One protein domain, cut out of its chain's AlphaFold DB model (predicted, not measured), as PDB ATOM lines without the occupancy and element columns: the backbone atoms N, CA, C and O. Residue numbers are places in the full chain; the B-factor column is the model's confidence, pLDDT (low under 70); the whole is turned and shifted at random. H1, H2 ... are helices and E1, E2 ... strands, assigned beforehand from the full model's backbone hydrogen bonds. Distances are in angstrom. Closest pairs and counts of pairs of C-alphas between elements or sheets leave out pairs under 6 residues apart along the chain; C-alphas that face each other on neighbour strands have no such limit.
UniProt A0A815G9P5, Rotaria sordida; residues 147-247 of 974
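AT A GLANCE: This is residues 147 to 247 of the 974 residues of a protein of Rotaria sordida (UniProt A0A815G9P5). A long two-stranded ribbon, E1 and E2, has helices along one side: H4 lies in the middle, the long helix H3 crosses it, and H5 packs on E1 near the strands' first residues. The short helices H1 and H2 sit at the other end, by the first residues of H4, and the tail of residues 241 to 247 sticks out free. The printed part has 101 residues with five named helices and two named strands, in the order H1 H2 H3 E1 H4 H5 E2; the sheet's order is E1, E2, parallel, and the class is mixed, helices and strands. The whole is compact, with a radius of gyration of the C-alphas of 14.5 A and spans of 40 by 35 by 26 A.

IN THESE COORDINATES: H1, residues 152 to 156, begins with C-alpha 152 at (-54.641, -118.665, 16.072) and is 6.1 A long. H2, residues 160 to 165, measures 9.5 A. H3, residues 174 to 193, is the longest helix, 28.3 A from C-alpha 174 at (-48.247, -112.454, 30.628) to C-alpha 193. E1, residues 196 to 203, measures 21.5 A. H4, residues 205 to 216, measures 17.1 A, and H5, residues 218 to 226, 13.2 A. E2, residues 229 to 236, measures 22.4 A and ends with C-alpha 236 at (-54.589, -106.470, 8.830).

HOW THE PARTS SIT: H4 is the hub, touching three helices. H1 and H4 only just touch, with 3 pairs of C-alphas within 8 A, the closest being Val 155 and Pro 205 at 6.2 A. H2 touches residues 205 to 209 of H4 at a steep tilt of 39 degrees, the same way; the closest C-alphas, of Asn 160 and Pro 205, are 6.5 A apart. Residues 180 to 188 of H3 touch residues 209 to 214 of H4 at a steep tilt of 63 degrees, the same way, with the C-alphas of Ala 184 and Tyr 214 closest at 4.9 A. E1 and E2 are parallel neighbours at 19 degrees, with N 197 and O 229 at 2.8 A and N 233 and O 199 at 2.8 A, within hydrogen-bond range. E1, H4, H5 and E2 form a strand-helix-strand unit, two parallel neighbour strands with helices between them along the chain, and its crossover is left-handed. The closest C-alphas of H4 and E2, of Ser 207 and Leu 235, are 5.5 A apart; those of E1 and H5, of Arg 197 and Arg 224, 4.6 A. H4 and H5 meet only through their link. In H1, H3 and H4 every O i to N i+4 pair is within hydrogen-bond range; in H5 3 of 5 are, and in H2 0 of 2, beside 2 of 3 O i to N i+3 pairs.

THE WHOLE: The two C-alphas farthest apart, of Ser 226 and Ser 247, are 42.9 A apart. The printed part has no cut, and no link between named elements is long. The mean pLDDT of the printed part is 79.3; residues 147 to 162 and 164 to 165 are under 70.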
ATOM      1  N   HIS A 147     -42.767-116.999  16.860       50.59
ATOM      2  CA  HIS A 147     -42.865-117.864  18.044       50.59
ATOM      3  C   HIS A 147     -43.494-117.199  19.283       50.59
ATOM      4  O   HIS A 147     -43.558-117.838  20.327       50.59
ATOM      5  N   GLN A 148     -43.947-115.941  19.187       54.75
ATOM      6  CA  GLN A 148     -44.475-115.177  20.335       54.75
ATOM      7  C   GLN A 148     -45.863-114.542  20.111       54.75
ATOM      8  O   GLN A 148     -46.400-113.907  21.015       54.75
ATOM      9  N   LEU A 149     -46.462-114.686  18.923       59.47
ATOM     10  CA  LEU A 149     -47.841-114.240  18.689       59.47
ATOM     11  C   LEU A 149     -48.840-115.274  19.243       59.47
ATOM     12  O   LEU A 149     -48.572-116.473  19.138       59.47
ATOM     13  N   PRO A 150     -49.985-114.838  19.803       59.00
ATOM     14  CA  PRO A 150     -50.933-115.736  20.453       59.00
ATOM     15  C   PRO A 150     -51.558-116.739  19.476       59.00
ATOM     16  O   PRO A 150     -51.766-116.442  18.295       59.00
ATOM     17  N   THR A 151     -51.893-117.925  19.989       62.44
ATOM     18  CA  THR A 151     -52.415-119.051  19.199       62.44
ATOM     19  C   THR A 151     -53.625-118.649  18.351       62.44
ATOM     20  O   THR A 151     -54.590-118.074  18.858       62.44
ATOM     21  N   ILE A 152     -53.604-119.017  17.063       62.47
ATOM     22  CA  ILE A 152     -54.641-118.665  16.072       62.47
ATOM     23  C   ILE A 152     -56.051-119.043  16.557       62.47
ATOM     24  O   ILE A 152     -56.979-118.267  16.363       62.47
ATOM     25  N   GLU A 153     -56.196-120.180  17.243       62.44
ATOM     26  CA  GLU A 153     -57.451-120.666  17.842       62.44
ATOM     27  C   GLU A 153     -58.076-119.681  18.846       62.44
ATOM     28  O   GLU A 153     -59.295-119.520  18.889       62.44
ATOM     29  N   ILE A 154     -57.248-118.984  19.633       66.56
ATOM     30  CA  ILE A 154     -57.714-117.947  20.561       66.56
ATOM     31  C   ILE A 154     -58.208-116.754  19.743       66.56
ATOM     32  O   ILE A 154     -59.335-116.298  19.931       66.56
ATOM     33  N   VAL A 155     -57.396-116.290  18.787       67.62
ATOM     34  CA  VAL A 155     -57.679-115.110  17.955       67.62
ATOM     35  C   VAL A 155     -58.971-115.275  17.143       67.62
ATOM     36  O   VAL A 155     -59.772-114.345  17.094       67.62
ATOM     37  N   THR A 156     -59.227-116.452  16.560       66.00
ATOM     38  CA  THR A 156     -60.443-116.718  15.766       66.00
ATOM     39  C   THR A 156     -61.708-116.914  16.609       66.00
ATOM     40  O   THR A 156     -62.811-116.789  16.080       66.00
ATOM     41  N   SER A 157     -61.588-117.158  17.920       66.75
ATOM     42  CA  SER A 157     -62.736-117.261  18.841       66.75
ATOM     43  C   SER A 157     -63.310-115.902  19.293       66.75
ATOM     44  O   SER A 157     -64.396-115.835  19.890       66.75
ATOM     45  N   LEU A 158     -62.588-114.806  19.033       69.62
ATOM     46  CA  LEU A 158     -62.885-113.470  19.549       69.62
ATOM     47  C   LEU A 158     -63.724-112.644  18.568       69.62
ATOM     48  O   LEU A 158     -63.258-112.220  17.515       69.62
ATOM     49  N   THR A 159     -64.963-112.335  18.957       67.62
ATOM     50  CA  THR A 159     -65.813-111.382  18.230       67.62
ATOM     51  C   THR A 159     -65.461-109.934  18.590       67.62
ATOM     52  O   THR A 159     -65.107-109.632  19.731       67.62
ATOM     53  N   ASN A 160     -65.625-109.007  17.639       64.56
ATOM     54  CA  ASN A 160     -65.272-107.586  17.797       64.56
ATOM     55  C   ASN A 160     -65.917-106.888  19.013       64.56
ATOM     56  O   ASN A 160     -65.369-105.910  19.518       64.56
ATOM     57  N   GLU A 161     -67.064-107.364  19.504       63.31
ATOM     58  CA  GLU A 161     -67.693-106.829  20.721       63.31
ATOM     59  C   GLU A 161     -66.987-107.300  22.001       63.31
ATOM     60  O   GLU A 161     -66.726-106.486  22.885       63.31
ATOM     61  N   LYS A 162     -66.585-108.579  22.074       66.00
ATOM     62  CA  LYS A 162     -65.821-109.139  23.203       66.00
ATOM     63  C   LYS A 162     -64.465-108.444  23.377       66.00
ATOM     64  O   LYS A 162     -64.048-108.159  24.494       66.00
ATOM     65  N   ILE A 163     -63.794-108.104  22.275       70.31
ATOM     66  CA  ILE A 163     -62.467-107.450  22.284       70.31
ATOM     67  C   ILE A 163     -62.511-106.045  22.922       70.31
ATOM     68  O   ILE A 163     -61.514-105.569  23.477       70.31
ATOM     69  N   LYS A 164     -63.672-105.378  22.881       68.44
ATOM     70  CA  LYS A 164     -63.872-104.043  23.466       68.44
ATOM     71  C   LYS A 164     -64.093-104.066  24.981       68.44
ATOM     72  O   LYS A 164     -63.884-103.035  25.611       68.44
ATOM     73  N   THR A 165     -64.517-105.194  25.554       67.94
ATOM     74  CA  THR A 165     -64.959-105.287  26.958       67.94
ATOM     75  C   THR A 165     -64.102-106.199  27.836       67.94
ATOM     76  O   THR A 165     -64.087-106.012  29.049       67.94
ATOM     77  N   ILE A 166     -63.380-107.165  27.260       73.44
ATOM     78  CA  ILE A 166     -62.598-108.158  28.011       73.44
ATOM     79  C   ILE A 166     -61.138-107.691  28.210       73.44
ATOM     80  O   ILE A 166     -60.524-107.113  27.303       73.44
ATOM     81  N   SER A 167     -60.560-107.945  29.395       78.00
ATOM     82  CA  SER A 167     -59.139-107.659  29.665       78.00
ATOM     83  C   SER A 167     -58.221-108.711  29.045       78.00
ATOM     84  O   SER A 167     -58.566-109.895  29.015       78.00
ATOM     85  N   LEU A 168     -57.026-108.303  28.600       76.44
ATOM     86  CA  LEU A 168     -56.080-109.235  27.974       76.44
ATOM     87  C   LEU A 168     -55.658-110.346  28.941       76.44
ATOM     88  O   LEU A 168     -55.534-111.488  28.518       76.44
ATOM     89  N   ASP A 169     -55.550-110.037  30.234       77.12
ATOM     90  CA  ASP A 169     -55.125-110.947  31.314       77.12
ATOM     91  C   ASP A 169     -56.084-112.134  31.533       77.12
ATOM     92  O   ASP A 169     -55.760-113.080  32.245       77.12
ATOM     93  N   THR A 170     -57.275-112.087  30.924       76.81
ATOM     94  CA  THR A 170     -58.274-113.172  30.954       76.81
ATOM     95  C   THR A 170     -58.314-114.006  29.668       76.81
ATOM     96  O   THR A 170     -59.047-114.990  29.604       76.81
ATOM     97  N   ILE A 171     -57.540-113.621  28.646       72.31
ATOM     98  CA  ILE A 171     -57.485-114.266  27.322       72.31
ATOM     99  C   ILE A 171     -56.073-114.799  27.023       72.31
ATOM    100  O   ILE A 171     -55.930-115.873  26.443       72.31
ATOM    101  N   PHE A 172     -55.039-114.049  27.409       78.44
ATOM    102  CA  PHE A 172     -53.644-114.250  27.027       78.44
ATOM    103  C   PHE A 172     -52.739-114.362  28.260       78.44
ATOM    104  O   PHE A 172     -53.022-113.805  29.321       78.44
ATOM    105  N   LYS A 173     -51.614-115.064  28.118       80.38
ATOM    106  CA  LYS A 173     -50.562-115.171  29.142       80.38
ATOM    107  C   LYS A 173     -49.774-113.864  29.254       80.38
ATOM    108  O   LYS A 173     -49.697-113.104  28.291       80.38
ATOM    109  N   ARG A 174     -49.100-113.641  30.394       76.81
ATOM    110  CA  ARG A 174     -48.247-112.454  30.628       76.81
ATOM    111  C   ARG A 174     -47.273-112.208  29.471       76.81
ATOM    112  O   ARG A 174     -47.179-111.079  29.005       76.81
ATOM    113  N   ASP A 175     -46.628-113.258  28.968       74.12
ATOM    114  CA  ASP A 175     -45.646-113.165  27.880       74.12
ATOM    115  C   ASP A 175     -46.287-112.758  26.544       74.12
ATOM    116  O   ASP A 175     -45.768-111.890  25.851       74.12
ATOM    117  N   GLU A 176     -47.462-113.308  26.213       77.00
ATOM    118  CA  GLU A 176     -48.230-112.932  25.015       77.00
ATOM    119  C   GLU A 176     -48.681-111.461  25.095       77.00
ATOM    120  O   GLU A 176     -48.602-110.727  24.110       77.00
ATOM    121  N   ILE A 177     -49.088-110.993  26.283       79.56
ATOM    122  CA  ILE A 177     -49.447-109.589  26.542       79.56
ATOM    123  C   ILE A 177     -48.218-108.678  26.426       79.56
ATOM    124  O   ILE A 177     -48.296-107.633  25.777       79.56
ATOM    125  N   LYS A 178     -47.074-109.082  26.998       79.06
ATOM    126  CA  LYS A 178     -45.785-108.376  26.893       79.06
ATOM    127  C   LYS A 178     -45.395-108.234  25.416       79.06
ATOM    128  O   LYS A 178     -45.131-107.122  24.961       79.06
ATOM    129  N   THR A 179     -45.508-109.304  24.624       78.50
ATOM    130  CA  THR A 179     -45.291-109.279  23.169       78.50
ATOM    131  C   THR A 179     -46.275-108.367  22.426       78.50
ATOM    132  O   THR A 179     -45.845-107.612  21.551       78.50
ATOM    133  N   ILE A 180     -47.572-108.376  22.758       81.69
ATOM    134  CA  ILE A 180     -48.576-107.476  22.154       81.69
ATOM    135  C   ILE A 180     -48.230-106.001  22.425       81.69
ATOM    136  O   ILE A 180     -48.285-105.181  21.503       81.69
ATOM    137  N   ARG A 181     -47.823-105.658  23.656       83.88
ATOM    138  CA  ARG A 181     -47.390-104.292  24.007       83.88
ATOM    139  C   ARG A 181     -46.118-103.890  23.265       83.88
ATOM    140  O   ARG A 181     -46.111-102.824  22.657       83.88
ATOM    141  N   ILE A 182     -45.103-104.760  23.215       81.12
ATOM    142  CA  ILE A 182     -43.870-104.537  22.436       81.12
ATOM    143  C   ILE A 182     -44.207-104.214  20.968       81.12
ATOM    144  O   ILE A 182     -43.713-103.224  20.429       81.12
ATOM    145  N   HIS A 183     -45.111-104.969  20.330       81.88
ATOM    146  CA  HIS A 183     -45.549-104.693  18.953       81.88
ATOM    147  C   HIS A 183     -46.224-103.319  18.800       81.88
ATOM    148  O   HIS A 183     -45.916-102.579  17.860       81.88
ATOM    149  N   ALA A 184     -47.122-102.952  19.718       86.50
ATOM    150  CA  ALA A 184     -47.783-101.649  19.702       86.50
ATOM    151  C   ALA A 184     -46.790-100.488  19.937       86.50
ATOM    152  O   ALA A 184     -46.869 -99.458  19.265       86.50
ATOM    153  N   GLU A 185     -45.820-100.662  20.840       86.25
ATOM    154  CA  GLU A 185     -44.779 -99.673  21.141       86.25
ATOM    155  C   GLU A 185     -43.819 -99.490  19.960       86.25
ATOM    156  O   GLU A 185     -43.499 -98.359  19.595       86.25
ATOM    157  N   MET A 186     -43.437-100.582  19.290       83.50
ATOM    158  CA  MET A 186     -42.635-100.550  18.066       83.50
ATOM    159  C   MET A 186     -43.367 -99.844  16.914       83.50
ATOM    160  O   MET A 186     -42.780 -98.990  16.248       83.50
ATOM    161  N   LEU A 187     -44.666-100.099  16.714       87.00
ATOM    162  CA  LEU A 187     -45.479 -99.332  15.760       87.00
ATOM    163  C   LEU A 187     -45.542 -97.841  16.134       87.00
ATOM    164  O   LEU A 187     -45.499 -96.970  15.263       87.00
ATOM    165  N   ASN A 188     -45.635 -97.513  17.425       87.56
ATOM    166  CA  ASN A 188     -45.679 -96.130  17.895       87.56
ATOM    167  C   ASN A 188     -44.339 -95.401  17.668       87.56
ATOM    168  O   ASN A 188     -44.341 -94.259  17.201       87.56
ATOM    169  N   SER A 189     -43.208 -96.065  17.920       85.69
ATOM    170  CA  SER A 189     -41.861 -95.548  17.639       85.69
ATOM    171  C   SER A 189     -41.605 -95.361  16.138       85.69
ATOM    172  O   SER A 189     -40.987 -94.373  15.743       85.69
ATOM    173  N   LEU A 190     -42.148 -96.234  15.279       85.75
ATOM    174  CA  LEU A 190     -42.067 -96.095  13.821       85.75
ATOM    175  C   LEU A 190     -42.758 -94.799  13.364       85.75
ATOM    176  O   LEU A 190     -42.143 -93.967  12.699       85.75
ATOM    177  N   VAL A 191     -44.009 -94.585  13.781       86.75
ATOM    178  CA  VAL A 191     -44.770 -93.371  13.433       86.75
ATOM    179  C   VAL A 191     -44.151 -92.108  14.053       86.75
ATOM    180  O   VAL A 191     -44.146 -91.050  13.419       86.75
ATOM    181  N   ALA A 192     -43.558 -92.214  15.248       85.19
ATOM    182  CA  ALA A 192     -42.784 -91.130  15.851       85.19
ATOM    183  C   ALA A 192     -41.557 -90.747  15.004       85.19
ATOM    184  O   ALA A 192     -41.362 -89.561  14.745       85.19
ATOM    185  N   SER A 193     -40.790 -91.723  14.499       83.31
ATOM    186  CA  SER A 193     -39.614 -91.472  13.645       83.31
ATOM    187  C   SER A 193     -39.933 -90.760  12.319       83.31
ATOM    188  O   SER A 193     -39.057 -90.130  11.733       83.31
ATOM    189  N   MET A 194     -41.192 -90.816  11.870       84.50
ATOM    190  CA  MET A 194     -41.696 -90.143  10.667       84.50
ATOM    191  C   MET A 194     -42.318 -88.755  10.936       84.50
ATOM    192  O   MET A 194     -42.836 -88.125  10.012       84.50
ATOM    193  N   ASN A 195     -42.332 -88.293  12.196       85.00
ATOM    194  CA  ASN A 195     -43.062 -87.105  12.669       85.00
ATOM    195  C   ASN A 195     -44.519 -87.021  12.149       85.00
ATOM    196  O   ASN A 195     -45.000 -85.963  11.730       85.00
ATOM    197  N   ALA A 196     -45.215 -88.162  12.113       85.56
ATOM    198  CA  ALA A 196     -46.498 -88.298  11.427       85.56
ATOM    199  C   ALA A 196     -47.703 -88.364  12.381       85.56
ATOM    200  O   ALA A 196     -47.629 -88.924  13.473       85.56
ATOM    201  N   ARG A 197     -48.839 -87.817  11.936       87.62
ATOM    202  CA  ARG A 197     -50.171 -88.006  12.526       87.62
ATOM    203  C   ARG A 197     -50.844 -89.192  11.849       87.62
ATOM    204  O   ARG A 197     -50.996 -89.183  10.626       87.62
ATOM    205  N   GLU A 198     -51.264 -90.176  12.632       89.56
ATOM    206  CA  GLU A 198     -51.862 -91.408  12.116       89.56
ATOM    207  C   GLU A 198     -53.380 -91.519  12.339       89.56
ATOM    208  O   GLU A 198     -53.858 -91.531  13.478       89.56
ATOM    209  N   ASP A 199     -54.125 -91.670  11.238       88.50
ATOM    210  CA  ASP A 199     -55.479 -92.239  11.242       88.50
ATOM    211  C   ASP A 199     -55.343 -93.772  11.189       88.50
ATOM    212  O   ASP A 199     -54.569 -94.279  10.377       88.50
ATOM    213  N   ILE A 200     -56.054 -94.523  12.037       89.75
ATOM    214  CA  ILE A 200     -55.891 -95.988  12.144       89.75
ATOM    215  C   ILE A 200     -57.120 -96.713  11.592       89.75
ATOM    216  O   ILE A 200     -58.246 -96.434  12.001       89.75
ATOM    217  N   PHE A 201     -56.871 -97.689  10.722       92.00
ATOM    218  CA  PHE A 201     -57.846 -98.608  10.142       92.00
ATOM    219  C   PHE A 201     -57.470-100.044  10.530       92.00
ATOM    220  O   PHE A 201     -56.289-100.373  10.643       92.00
ATOM    221  N   ILE A 202     -58.467-100.889  10.789       90.75
ATOM    222  CA  ILE A 202     -58.291-102.178  11.473       90.75
ATOM    223  C   ILE A 202     -59.102-103.248  10.744       90.75
ATOM    224  O   ILE A 202     -60.298-103.057  10.531       90.75
ATOM    225  N   LEU A 203     -58.477-104.384  10.433       87.25
ATOM    226  CA  LEU A 203     -59.137-105.561   9.880       87.25
ATOM    227  C   LEU A 203     -58.641-106.835  10.587       87.25
ATOM    228  O   LEU A 203     -57.567-107.352  10.289       87.25
ATOM    229  N   GLY A 204     -59.446-107.335  11.528       83.88
ATOM    230  CA  GLY A 204     -59.210-108.590  12.255       83.88
ATOM    231  C   GLY A 204     -59.054-108.436  13.784       83.88
ATOM    232  O   GLY A 204     -58.668-107.360  14.260       83.88
ATOM    233  N   PRO A 205     -59.369-109.488  14.572       82.81
ATOM    234  CA  PRO A 205     -59.274-109.488  16.035       82.81
ATOM    235  C   PRO A 205     -57.922-109.073  16.641       82.81
ATOM    236  O   PRO A 205     -57.894-108.260  17.568       82.81
ATOM    237  N   LEU A 206     -56.796-109.595  16.143       82.50
ATOM    238  CA  LEU A 206     -55.459-109.306  16.682       82.50
ATOM    239  C   LEU A 206     -55.050-107.860  16.372       82.50
ATOM    240  O   LEU A 206     -54.550-107.157  17.249       82.50
ATOM    241  N   SER A 207     -55.344-107.378  15.169       87.75
ATOM    242  CA  SER A 207     -55.171-105.979  14.773       87.75
ATOM    243  C   SER A 207     -56.009-105.038  15.643       87.75
ATOM    244  O   SER A 207     -55.528-103.967  16.012       87.75
ATOM    245  N   HIS A 208     -57.221-105.439  16.046       86.88
ATOM    246  CA  HIS A 208     -58.030-104.673  17.001       86.88
ATOM    247  C   HIS A 208     -57.399-104.652  18.402       86.88
ATOM    248  O   HIS A 208     -57.437-103.614  19.065       86.88
ATOM    249  N   ILE A 209     -56.788-105.750  18.857       85.56
ATOM    250  CA  ILE A 209     -56.062-105.804  20.136       85.56
ATOM    251  C   ILE A 209     -54.820-104.898  20.094       85.56
ATOM    252  O   ILE A 209     -54.679-104.018  20.941       85.56
ATOM    253  N   ILE A 210     -53.971-105.025  19.069       87.06
ATOM    254  CA  ILE A 210     -52.762-104.199  18.901       87.06
ATOM    255  C   ILE A 210     -53.132-102.710  18.793       87.06
ATOM    256  O   ILE A 210     -52.509-101.875  19.446       87.06
ATOM    257  N   ALA A 211     -54.185-102.358  18.046       89.31
ATOM    258  CA  ALA A 211     -54.679-100.983  17.961       89.31
ATOM    259  C   ALA A 211     -55.229-100.448  19.299       89.31
ATOM    260  O   ALA A 211     -55.112 -99.252  19.585       89.31
ATOM    261  N   ARG A 212     -55.822-101.314  20.132       87.00
ATOM    262  CA  ARG A 212     -56.334-100.949  21.459       87.00
ATOM    263  C   ARG A 212     -55.196-100.596  22.409       87.00
ATOM    264  O   ARG A 212     -55.263 -99.559  23.060       87.00
ATOM    265  N   GLU A 213     -54.145-101.409  22.461       86.50
ATOM    266  CA  GLU A 213     -52.973-101.128  23.299       86.50
ATOM    267  C   GLU A 213     -52.173 -99.930  22.748       86.50
ATOM    268  O   GLU A 213     -51.784 -99.051  23.513       86.50
ATOM    269  N   TYR A 214     -52.047 -99.805  21.418       88.50
ATOM    270  CA  TYR A 214     -51.481 -98.623  20.753       88.50
ATOM    271  C   TYR A 214     -52.194 -97.343  21.208       88.50
ATOM    272  O   TYR A 214     -51.579 -96.465  21.803       88.50
ATOM    273  N   THR A 215     -53.508 -97.228  20.990       87.19
ATOM    274  CA  THR A 215     -54.263 -95.977  21.225       87.19
ATOM    275  C   THR A 215     -54.326 -95.511  22.685       87.19
ATOM    276  O   THR A 215     -54.650 -94.344  22.933       87.19
ATOM    277  N   GLN A 216     -53.975 -96.361  23.652       85.44
ATOM    278  CA  GLN A 216     -53.869 -95.977  25.061       85.44
ATOM    279  C   GLN A 216     -52.645 -95.085  25.348       85.44
ATOM    280  O   GLN A 216     -52.729 -94.208  26.218       85.44
ATOM    281  N   MET A 217     -51.548 -95.242  24.592       84.06
ATOM    282  CA  MET A 217     -50.256 -94.600  24.874       84.06
ATOM    283  C   MET A 217     -50.336 -93.064  24.850       84.06
ATOM    284  O   MET A 217     -50.927 -92.438  23.965       84.06
ATOM    285  N   THR A 218     -49.697 -92.428  25.830       76.69
ATOM    286  CA  THR A 218     -49.733 -90.971  26.054       76.69
ATOM    287  C   THR A 218     -49.162 -90.170  24.881       76.69
ATOM    288  O   THR A 218     -49.773 -89.192  24.445       76.69
ATOM    289  N   ASN A 219     -48.037 -90.619  24.320       74.38
ATOM    290  CA  ASN A 219     -47.281 -89.914  23.276       74.38
ATOM    291  C   ASN A 219     -48.092 -89.676  21.984       74.38
ATOM    292  O   ASN A 219     -47.940 -88.641  21.331       74.38
ATOM    293  N   ILE A 220     -49.027 -90.573  21.655       79.69
ATOM    294  CA  ILE A 220     -49.945 -90.448  20.509       79.69
ATOM    295  C   ILE A 220     -50.849 -89.220  20.638       79.69
ATOM    296  O   ILE A 220     -51.061 -88.487  19.669       79.69
ATOM    297  N   LYS A 221     -51.368 -88.963  21.846       78.12
ATOM    298  CA  LYS A 221     -52.310 -87.863  22.118       78.12
ATOM    299  C   LYS A 221     -51.659 -86.495  21.880       78.12
ATOM    300  O   LYS A 221     -52.355 -85.551  21.506       78.12
ATOM    301  N   HIS A 222     -50.335 -86.408  22.035       79.69
ATOM    302  CA  HIS A 222     -49.537 -85.256  21.618       79.69
ATOM    303  C   HIS A 222     -49.261 -85.274  20.107       79.69
ATOM    304  O   HIS A 222     -49.618 -84.323  19.411       79.69
ATOM    305  N   ARG A 223     -48.682 -86.360  19.570       84.44
ATOM    306  CA  ARG A 223     -48.252 -86.439  18.161       84.44
ATOM    307  C   ARG A 223     -49.389 -86.191  17.166       84.44
ATOM    308  O   ARG A 223     -49.195 -85.439  16.217       84.44
ATOM    309  N   ARG A 224     -50.603 -86.699  17.418       80.62
ATOM    310  CA  ARG A 224     -51.796 -86.425  16.585       80.62
ATOM    311  C   ARG A 224     -52.183 -84.942  16.509       80.62
ATOM    312  O   ARG A 224     -52.892 -84.546  15.587       80.62
ATOM    313  N   ARG A 225     -51.720 -84.113  17.451       79.31
ATOM    314  CA  ARG A 225     -51.891 -82.650  17.439       79.31
ATOM    315  C   ARG A 225     -50.696 -81.931  16.805       79.31
ATOM    316  O   ARG A 225     -50.909 -80.931  16.125       79.31
ATOM    317  N   SER A 226     -49.474 -82.425  17.029       79.88
ATOM    318  CA  SER A 226     -48.224 -81.710  16.722       79.88
ATOM    319  C   SER A 226     -47.467 -82.163  15.470       79.88
ATOM    320  O   SER A 226     -46.653 -81.389  14.984       79.88
ATOM    321  N   GLY A 227     -47.681 -83.384  14.966       76.81
ATOM    322  CA  GLY A 227     -46.905 -83.934  13.844       76.81
ATOM    323  C   GLY A 227     -47.052 -83.120  12.555       76.81
ATOM    324  O   GLY A 227     -48.038 -82.404  12.375       76.81
ATOM    325  N   GLU A 228     -46.099 -83.228  11.641       79.62
ATOM    326  CA  GLU A 228     -46.106 -82.467  10.382       79.62
ATOM    327  C   GLU A 228     -46.742 -83.271   9.246       79.62
ATOM    328  O   GLU A 228     -47.582 -82.763   8.504       79.62
ATOM    329  N   ASN A 229     -46.396 -84.556   9.158       81.81
ATOM    330  CA  ASN A 229     -46.900 -85.458   8.128       81.81
ATOM    331  C   ASN A 229     -48.267 -86.043   8.521       81.81
ATOM    332  O   ASN A 229     -48.577 -86.168   9.708       81.81
ATOM    333  N   LYS A 230     -49.075 -86.472   7.543       86.56
ATOM    334  CA  LYS A 230     -50.279 -87.288   7.781       86.56
ATOM    335  C   LYS A 230     -50.142 -88.644   7.093       86.56
ATOM    336  O   LYS A 230     -49.784 -88.693   5.920       86.56
ATOM    337  N   ILE A 231     -50.468 -89.718   7.810       88.31
ATOM    338  CA  ILE A 231     -50.492 -91.093   7.296       88.31
ATOM    339  C   ILE A 231     -51.800 -91.801   7.672       88.31
ATOM    340  O   ILE A 231     -52.470 -91.430   8.637       88.31
ATOM    341  N   ALA A 232     -52.128 -92.856   6.927       90.19
ATOM    342  CA  ALA A 232     -53.108 -93.860   7.323       90.19
ATOM    343  C   ALA A 232     -52.363 -95.147   7.710       90.19
ATOM    344  O   ALA A 232     -51.537 -95.636   6.941       90.19
ATOM    345  N   LEU A 233     -52.642 -95.685   8.896       89.94
ATOM    346  CA  LEU A 233     -52.100 -96.948   9.390       89.94
ATOM    347  C   LEU A 233     -53.182 -98.023   9.266       89.94
ATOM    348  O   LEU A 233     -54.122 -98.044  10.057       89.94
ATOM    349  N   LEU A 234     -53.054 -98.899   8.270       93.38
ATOM    350  CA  LEU A 234     -53.952-100.033   8.059       93.38
ATOM    351  C   LEU A 234     -53.336-101.299   8.670       93.38
ATOM    352  O   LEU A 234     -52.287-101.758   8.223       93.38
ATOM    353  N   LEU A 235     -53.985-101.842   9.698       90.88
ATOM    354  CA  LEU A 235     -53.594-103.077  10.381       90.88
ATOM    355  C   LEU A 235     -54.491-104.224   9.897       90.88
ATOM    356  O   LEU A 235     -55.714-104.094   9.939       90.88
ATOM    357  N   ILE A 236     -53.887-105.314   9.412       89.81
ATOM    358  CA  ILE A 236     -54.589-106.470   8.830       89.81
ATOM    359  C   ILE A 236     -54.051-107.764   9.436       89.81
ATOM    360  O   ILE A 236     -52.844-108.019   9.408       89.81
ATOM    361  N   ASP A 237     -54.953-108.624   9.904       85.12
ATOM    362  CA  ASP A 237     -54.598-109.940  10.422       85.12
ATOM    363  C   ASP A 237     -54.234-110.928   9.312       85.12
ATOM    364  O   ASP A 237     -55.016-111.215   8.406       85.12
ATOM    365  N   ARG A 238     -53.058-111.551   9.440       82.62
ATOM    366  CA  ARG A 238     -52.553-112.553   8.486       82.62
ATOM    367  C   ARG A 238     -53.462-113.785   8.346       82.62
ATOM    368  O   ARG A 238     -53.432-114.421   7.303       82.62
ATOM    369  N   HIS A 239     -54.307-114.108   9.329       77.44
ATOM    370  CA  HIS A 239     -55.251-115.228   9.199       77.44
ATOM    371  C   HIS A 239     -56.395-114.963   8.200       77.44
ATOM    372  O   HIS A 239     -57.042-115.913   7.770       77.44
ATOM    373  N   LEU A 240     -56.629-113.705   7.808       81.56
ATOM    374  CA  LEU A 240     -57.609-113.333   6.779       81.56
ATOM    375  C   LEU A 240     -57.110-113.642   5.355       81.56
ATOM    376  O   LEU A 240     -57.911-113.784   4.436       81.56
ATOM    377  N   ASP A 241     -55.792-113.782   5.179       79.38
ATOM    378  CA  ASP A 241     -55.141-114.207   3.936       79.38
ATOM    379  C   ASP A 241     -53.986-115.172   4.253       79.38
ATOM    380  O   ASP A 241     -52.810-114.801   4.341       79.38
ATOM    381  N   LEU A 242     -54.358-116.444   4.420       80.44
ATOM    382  CA  LEU A 242     -53.433-117.578   4.461       80.44
ATOM    383  C   LEU A 242     -53.153-118.161   3.064       80.44
ATOM    384  O   LEU A 242     -52.268-119.005   2.930       80.44
ATOM    385  N   ALA A 243     -53.874-117.723   2.026       76.62
ATOM    386  CA  ALA A 243     -53.737-118.244   0.668       76.62
ATOM    387  C   ALA A 243     -52.469-117.713  -0.015       76.62
ATOM    388  O   ALA A 243     -51.621-118.503  -0.425       76.62
ATOM    389  N   THR A 244     -52.284-116.391  -0.055       75.50
ATOM    390  CA  THR A 244     -51.098-115.748  -0.649       75.50
ATOM    391  C   THR A 244     -49.771-116.226  -0.037       75.50
ATOM    392  O   THR A 244     -48.886-116.602  -0.805       75.50
ATOM    393  N   PRO A 245     -49.582-116.297   1.302       73.88
ATOM    394  CA  PRO A 245     -48.329-116.796   1.887       73.88
ATOM    395  C   PRO A 245     -48.115-118.311   1.719       73.88
ATOM    396  O   PRO A 245     -46.996-118.777   1.920       73.88
ATOM    397  N   SER A 246     -49.156-119.072   1.361       74.19
ATOM    398  CA  SER A 246     -49.073-120.516   1.076       74.19
ATOM    399  C   SER A 246     -48.956-120.825  -0.424       74.19
ATOM    400  O   SER A 246     -48.893-121.995  -0.802       74.19
ATOM    401  N   SER A 247     -48.958-119.798  -1.281       73.56
ATOM    402  CA  SER A 247     -48.989-119.940  -2.735       73.56
ATOM    403  C   SER A 247     -47.612-120.238  -3.330       73.56
ATOM    404  O   SER A 247     -46.607-119.598  -3.015       73.56
TER     405      SER A 247